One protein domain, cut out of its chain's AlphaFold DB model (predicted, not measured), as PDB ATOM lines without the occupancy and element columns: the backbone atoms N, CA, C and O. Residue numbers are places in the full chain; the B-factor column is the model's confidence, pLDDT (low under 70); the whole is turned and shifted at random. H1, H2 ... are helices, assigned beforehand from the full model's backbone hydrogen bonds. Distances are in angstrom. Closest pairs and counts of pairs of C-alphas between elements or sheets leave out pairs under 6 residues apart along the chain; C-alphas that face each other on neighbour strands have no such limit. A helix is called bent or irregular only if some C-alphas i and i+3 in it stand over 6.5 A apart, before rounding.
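AT A GLANCE: This is residues 2 to 50 of the 165 residues of the protein "Alliinase_C domain-containing protein" of Chenopodium quinoa (UniProt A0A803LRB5). One long helix, H2, makes a lone shaft, with the short helix H1 set off beyond its beginning and a wide loop, residues 33 to 46, at its other end. The loop swings out past the end of H2 and folds back, so that the small closing helix H3 comes near the last turns of H2; the parts are strung out one after another, with no shared core, and residues 3 to 9 and 12 to 28 stand free. The printed part has 49 residues with three named helices, in the order H1, H2, H3, and no named strand, which is the class all helix. It is extended, with a radius of gyration of the C-alphas of 17.5 A, and its C-alphas span 52 by 20 by 11 A along the three main axes.

HOW THE PARTS SIT: Begin with the longest helix, H2, residues 14 to 32, which touches no helix. Look near its end for its one close approach: H3, residues 47 to 50, is close to H2 but not clearly touching it, with 1 pair of C-alphas within 8 A. That closest pair is the C-alphas of Lys 30 and Phe 49, 6.9 A apart, while the centres of H2 and H3 are 17.6 A apart. Now go to the other end of H2, where H1, residues 2 to 9, comes before it in the chain. H1 and H2 are apart, although a tight link of 4 residues joins them. H1 and H3 are apart too. Among the backbone N and O atoms, every O i to N i+4 pair of H1 is within hydrogen-bond range; in H2 14 of 15 are, and H3, with 4 residues, is too short for such a pair, but its 1 pair of O i to N i+3 is within range.

IN THESE COORDINATES: Find C-alpha 14, of His 14, at (41.891, 54.789, -0.933); from there H2 runs 26.4 A through its 19 residues to C-alpha 32, of Glu 32, at (38.943, 33.044, 13.810). Reading down the lines, you see y fall and z rise between these two points. Go back to the first printed residue for H1: it begins at C-alpha 2, of Lys 2, at (25.669, 57.347, -0.700) and measures 10.7 A from first to last C-alpha over 8 residues. For H3, look at the last four printed residues, Lys 47 to Glu 50; C-alpha 50 stands at (50.424, 34.050, 22.260). None of the three helices is bent or irregular.

THE WHOLE: Look for the greatest length between the C-alphas of Leu 7, in H1, and Ser 43, in the long loop: they are the two farthest apart, at 52.7 A. The outline is a rod, but only just, with its spans of 52 by 20 by 11 A. From the first to the last printed C-alpha, Lys 2 to Glu 50, the distance is 41.0 A. The printed residues run from 2 to 50 without a cut. The link from H2 to H3 is long, with 14 residues, 33 to 46, and no named element; their C-alphas lie 13 to 25 A from the mean of all C-alphas, and you can find one of them, C-alpha 43, at (47.648, 20.505, 16.991). Read the B-factor column for the model's own confidence: the mean pLDDT of the printed part is 76.7, with 92 for H2, 85 for H1 and 54 for H3. The 18 residues from 33 to 50, which take in the long link and H3, are under 70, and where they lie is given with low confidence.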
ATOM      1  N   LYS A   2      24.691  57.317   0.422       81.25
ATOM      2  CA  LYS A   2      25.669  57.347  -0.700       81.25
ATOM      3  C   LYS A   2      25.749  58.701  -1.430       81.25
ATOM      4  O   LYS A   2      26.838  59.221  -1.637       81.25
ATOM      5  N   LYS A   3      24.589  59.297  -1.745       83.25
ATOM      6  CA  LYS A   3      24.490  60.635  -2.356       83.25
ATOM      7  C   LYS A   3      25.119  61.728  -1.480       83.25
ATOM      8  O   LYS A   3      25.807  62.584  -2.006       83.25
ATOM      9  N   GLN A   4      24.946  61.658  -0.158       83.62
ATOM     10  CA  GLN A   4      25.539  62.623   0.773       83.62
ATOM     11  C   GLN A   4      27.068  62.540   0.762       83.62
ATOM     12  O   GLN A   4      27.715  63.563   0.620       83.62
ATOM     13  N   ILE A   5      27.632  61.328   0.834       86.50
ATOM     14  CA  ILE A   5      29.089  61.103   0.822       86.50
ATOM     15  C   ILE A   5      29.714  61.645  -0.467       86.50
ATOM     16  O   ILE A   5      30.743  62.316  -0.422       86.50
ATOM     17  N   LEU A   6      29.063  61.395  -1.606       85.19
ATOM     18  CA  LEU A   6      29.509  61.917  -2.894       85.19
ATOM     19  C   LEU A   6      29.502  63.448  -2.925       85.19
ATOM     20  O   LEU A   6      30.452  64.051  -3.408       85.19
ATOM     21  N   LEU A   7      28.451  64.064  -2.381       85.00
ATOM     22  CA  LEU A   7      28.300  65.518  -2.359       85.00
ATOM     23  C   LEU A   7      29.242  66.212  -1.364       85.00
ATOM     24  O   LEU A   7      29.640  67.342  -1.619       85.00
ATOM     25  N   THR A   8      29.607  65.575  -0.245       88.88
ATOM     26  CA  THR A   8      30.427  66.209   0.806       88.88
ATOM     27  C   THR A   8      31.921  65.950   0.676       88.88
ATOM     28  O   THR A   8      32.716  66.811   1.032       88.88
ATOM     29  N   SER A   9      32.321  64.756   0.237       84.75
ATOM     30  CA  SER A   9      33.734  64.351   0.234       84.75
ATOM     31  C   SER A   9      34.128  63.522  -0.986       84.75
ATOM     32  O   SER A   9      35.221  62.964  -1.001       84.75
ATOM     33  N   ILE A  10      33.256  63.418  -1.999       81.50
ATOM     34  CA  ILE A  10      33.386  62.558  -3.187       81.50
ATOM     35  C   ILE A  10      33.395  61.065  -2.820       81.50
ATOM     36  O   ILE A  10      32.462  60.338  -3.165       81.50
ATOM     37  N   ARG A  11      34.424  60.587  -2.112       81.50
ATOM     38  CA  ARG A  11      34.561  59.229  -1.556       81.50
ATOM     39  C   ARG A  11      35.497  59.252  -0.340       81.50
ATOM     40  O   ARG A  11      36.121  60.264  -0.044       81.50
ATOM     41  N   SER A  12      35.602  58.137   0.378       84.56
ATOM     42  CA  SER A  12      36.669  57.949   1.371       84.56
ATOM     43  C   SER A  12      38.022  57.714   0.688       84.56
ATOM     44  O   SER A  12      38.069  57.253  -0.455       84.56
ATOM     45  N   SER A  13      39.126  58.024   1.379       91.06
ATOM     46  CA  SER A  13      40.465  57.878   0.801       91.06
ATOM     47  C   SER A  13      40.822  56.410   0.566       91.06
ATOM     48  O   SER A  13      40.557  55.543   1.403       91.06
ATOM     49  N   HIS A  14      41.451  56.135  -0.576       91.69
ATOM     50  CA  HIS A  14      41.891  54.789  -0.933       91.69
ATOM     51  C   HIS A  14      42.927  54.245   0.064       91.69
ATOM     52  O   HIS A  14      42.802  53.120   0.540       91.69
ATOM     53  N   GLU A  15      43.906  55.062   0.461       94.94
ATOM     54  CA  GLU A  15      44.908  54.676   1.462       94.94
ATOM     55  C   GLU A  15      44.287  54.361   2.829       94.94
ATOM     56  O   GLU A  15      44.679  53.393   3.484       94.94
ATOM     57  N   GLY A  16      43.283  55.142   3.247       94.62
ATOM     58  CA  GLY A  16      42.553  54.908   4.491       94.62
ATOM     59  C   GLY A  16      41.808  53.576   4.467       94.62
ATOM     60  O   GLY A  16      41.863  52.831   5.444       94.62
ATOM     61  N   GLN A  17      41.182  53.243   3.333       95.19
ATOM     62  CA  GLN A  17      40.548  51.941   3.126       95.19
ATOM     63  C   GLN A  17      41.574  50.803   3.187       95.19
ATOM     64  O   GLN A  17      41.388  49.873   3.963       95.19
ATOM     65  N   LEU A  18      42.688  50.898   2.449       97.25
ATOM     66  CA  LEU A  18      43.733  49.865   2.449       97.25
ATOM     67  C   LEU A  18      44.305  49.610   3.847       97.25
ATOM     68  O   LEU A  18      44.491  48.459   4.246       97.25
ATOM     69  N   ARG A  19      44.579  50.678   4.606       97.12
ATOM     70  CA  ARG A  19      45.078  50.561   5.979       97.12
ATOM     71  C   ARG A  19      44.035  49.933   6.900       97.12
ATOM     72  O   ARG A  19      44.386  49.043   7.671       97.12
ATOM     73  N   ALA A  20      42.778  50.370   6.813       97.00
ATOM     74  CA  ALA A  20      41.692  49.813   7.611       97.00
ATOM     75  C   ALA A  20      41.502  48.315   7.332       97.00
ATOM     76  O   ALA A  20      41.454  47.540   8.279       97.00
ATOM     77  N   THR A  21      41.497  47.896   6.063       97.38
ATOM     78  CA  THR A  21      41.378  46.481   5.682       97.38
ATOM     79  C   THR A  21      42.493  45.634   6.290       97.38
ATOM     80  O   THR A  21      42.213  44.598   6.881       97.38
ATOM     81  N   LYS A  22      43.753  46.085   6.222       96.38
ATOM     82  CA  LYS A  22      44.879  45.349   6.825       96.38
ATOM     83  C   LYS A  22      44.737  45.196   8.341       96.38
ATOM     84  O   LYS A  22      44.987  44.116   8.864       96.38
ATOM     85  N   ILE A  23      44.340  46.265   9.035       94.94
ATOM     86  CA  ILE A  23      44.138  46.246  10.492       94.94
ATOM     87  C   ILE A  23      42.981  45.314  10.862       94.94
ATOM     88  O   ILE A  23      43.116  44.510  11.777       94.94
ATOM     89  N   LEU A  24      41.853  45.412  10.156       94.94
ATOM     90  CA  LEU A  24      40.674  44.593  10.428       94.94
ATOM     91  C   LEU A  24      40.936  43.112  10.160       94.94
ATOM     92  O   LEU A  24      40.536  42.299  10.983       94.94
ATOM     93  N   ASN A  25      41.657  42.771   9.087       93.19
ATOM     94  CA  ASN A  25      42.054  41.388   8.815       93.19
ATOM     95  C   ASN A  25      42.945  40.842   9.932       93.19
ATOM     96  O   ASN A  25      42.662  39.782  10.465       93.19
ATOM     97  N   PHE A  26      43.952  41.606  10.369       88.94
ATOM     98  CA  PHE A  26      44.804  41.197  11.488       88.94
ATOM     99  C   PHE A  26      44.003  40.920  12.773       88.94
ATOM    100  O   PHE A  26      44.281  39.958  13.488       88.94
ATOM    101  N   ILE A  27      43.004  41.757  13.071       90.00
ATOM    102  CA  ILE A  27      42.117  41.554  14.222       90.00
ATOM    103  C   ILE A  27      41.252  40.304  14.012       90.00
ATOM    104  O   ILE A  27      41.152  39.492  14.925       90.00
ATOM    105  N   ALA A  28      40.637  40.139  12.839       89.31
ATOM    106  CA  ALA A  28      39.770  39.005  12.528       89.31
ATOM    107  C   ALA A  28      40.524  37.668  12.599       89.31
ATOM    108  O   ALA A  28      40.081  36.764  13.305       89.31
ATOM    109  N   ASP A  29      41.707  37.590  11.983       86.19
ATOM    110  CA  ASP A  29      42.558  36.396  11.964       86.19
ATOM    111  C   ASP A  29      42.862  35.895  13.386       86.19
ATOM    112  O   ASP A  29      42.888  34.686  13.630       86.19
ATOM    113  N   LYS A  30      43.055  36.815  14.344       82.75
ATOM    114  CA  LYS A  30      43.291  36.474  15.754       82.75
ATOM    115  C   LYS A  30      42.103  35.742  16.379       82.75
ATOM    116  O   LYS A  30      42.339  34.835  17.169       82.75
ATOM    117  N   TYR A  31      40.870  36.120  16.051       84.25
ATOM    118  CA  TYR A  31      39.661  35.549  16.657       84.25
ATOM    119  C   TYR A  31      39.110  34.336  15.904       84.25
ATOM    120  O   TYR A  31      38.520  33.465  16.533       84.25
ATOM    121  N   GLU A  32      39.337  34.229  14.593       80.50
ATOM    122  CA  GLU A  32      38.943  33.044  13.810       80.50
ATOM    123  C   GLU A  32      39.708  31.774  14.222       80.50
ATOM    124  O   GLU A  32      39.208  30.661  14.071       80.50
ATOM    125  N   HIS A  33      40.910  31.936  14.775       64.31
ATOM    126  CA  HIS A  33      41.826  30.841  15.097       64.31
ATOM    127  C   HIS A  33      42.143  30.735  16.599       64.31
ATOM    128  O   HIS A  33      43.082  30.037  16.995       64.31
ATOM    129  N   ASP A  34      41.402  31.448  17.450       63.56
ATOM    130  CA  ASP A  34      41.571  31.359  18.897       63.56
ATOM    131  C   ASP A  34      40.803  30.140  19.443       63.56
ATOM    132  O   ASP A  34      39.599  30.020  19.211       63.56
ATOM    133  N   PRO A  35      41.456  29.235  20.195       58.75
ATOM    134  CA  PRO A  35      40.853  27.993  20.674       58.75
ATOM    135  C   PRO A  35      39.609  28.163  21.560       58.75
ATOM    136  O   PRO A  35      38.920  27.172  21.792       58.75
ATOM    137  N   TYR A  36      39.328  29.364  22.076       59.38
ATOM    138  CA  TYR A  36      38.087  29.673  22.795       59.38
ATOM    139  C   TYR A  36      36.891  29.916  21.854       59.38
ATOM    140  O   TYR A  36      35.747  29.688  22.238       59.38
ATOM    141  N   TYR A  37      37.157  30.336  20.614       57.75
ATOM    142  CA  TYR A  37      36.168  30.601  19.563       57.75
ATOM    143  C   TYR A  37      36.186  29.540  18.435       57.75
ATOM    144  O   TYR A  37      35.381  29.613  17.508       57.75
ATOM    145  N   MET A  38      37.068  28.531  18.517       53.56
ATOM    146  CA  MET A  38      37.166  27.409  17.571       53.56
ATOM    147  C   MET A  38      36.271  26.220  17.951       53.56
ATOM    148  O   MET A  38      36.177  25.840  19.115       53.56
ATOM    149  N   VAL A  39      35.696  25.558  16.939       50.81
ATOM    150  CA  VAL A  39      35.013  24.254  17.079       50.81
ATOM    151  C   VAL A  39      36.026  23.098  17.194       50.81
ATOM    152  O   VAL A  39      35.740  22.097  17.843       50.81
ATOM    153  N   GLU A  40      37.239  23.250  16.643       48.84
ATOM    154  CA  GLU A  40      38.323  22.257  16.711       48.84
ATOM    155  C   GLU A  40      39.695  22.922  16.922       48.84
ATOM    156  O   GLU A  40      40.050  23.891  16.252       48.84
ATOM    157  N   LYS A  41      40.487  22.393  17.863       47.62
ATOM    158  CA  LYS A  41      41.817  22.911  18.233       47.62
ATOM    159  C   LYS A  41      42.898  22.403  17.259       47.62
ATOM    160  O   LYS A  41      43.101  21.188  17.195       47.62
ATOM    161  N   PRO A  42      43.675  23.265  16.579       51.06
ATOM    162  CA  PRO A  42      44.800  22.815  15.763       51.06
ATOM    163  C   PRO A  42      45.964  22.312  16.636       51.06
ATOM    164  O   PRO A  42      46.320  22.917  17.647       51.06
ATOM    165  N   SER A  43      46.598  21.207  16.225       58.53
ATOM    166  CA  SER A  43      47.648  20.505  16.991       58.53
ATOM    167  C   SER A  43      48.962  21.282  17.161       58.53
ATOM    168  O   SER A  43      49.836  20.858  17.915       58.53
ATOM    169  N   LYS A  44      49.133  22.405  16.458       56.66
ATOM    170  CA  LYS A  44      50.256  23.336  16.616       56.66
ATOM    171  C   LYS A  44      49.697  24.746  16.538       56.66
ATOM    172  O   LYS A  44      49.093  25.100  15.533       56.66
ATOM    173  N   VAL A  45      49.904  25.527  17.591       54.56
ATOM    174  CA  VAL A  45      49.464  26.919  17.687       54.56
ATOM    175  C   VAL A  45      50.643  27.811  17.255       54.56
ATOM    176  O   VAL A  45      51.663  27.828  17.943       54.56
ATOM    177  N   PRO A  46      50.586  28.499  16.098       53.44
ATOM    178  CA  PRO A  46      51.584  29.499  15.714       53.44
ATOM    179  C   PRO A  46      51.829  30.553  16.810       53.44
ATOM    180  O   PRO A  46      50.889  31.014  17.446       53.44
ATOM    181  N   LYS A  47      53.076  31.017  16.987       55.25
ATOM    182  CA  LYS A  47      53.458  32.038  17.995       55.25
ATOM    183  C   LYS A  47      52.618  33.328  17.965       55.25
ATOM    184  O   LYS A  47      52.531  34.026  18.967       55.25
ATOM    185  N   LEU A  48      51.975  33.643  16.837       49.53
ATOM    186  CA  LEU A  48      51.057  34.780  16.696       49.53
ATOM    187  C   LEU A  48      49.853  34.703  17.664       49.53
ATOM    188  O   LEU A  48      49.281  35.727  18.026       49.53
ATOM    189  N   PHE A  49      49.502  33.503  18.132       52.91
ATOM    190  CA  PHE A  49      48.396  33.270  19.059       52.91
ATOM    191  C   PHE A  49      48.738  33.507  20.533       52.91
ATOM    192  O   PHE A  49      47.819  33.527  21.349       52.91
ATOM    193  N   GLU A  50      50.007  33.741  20.881       58.53
ATOM    194  CA  GLU A  50      50.424  34.050  22.260       58.53
ATOM    195  C   GLU A  50      50.115  35.503  22.667       58.53
ATOM    196  O   GLU A  50      50.116  35.828  23.853       58.53
TER     197      GLU A  50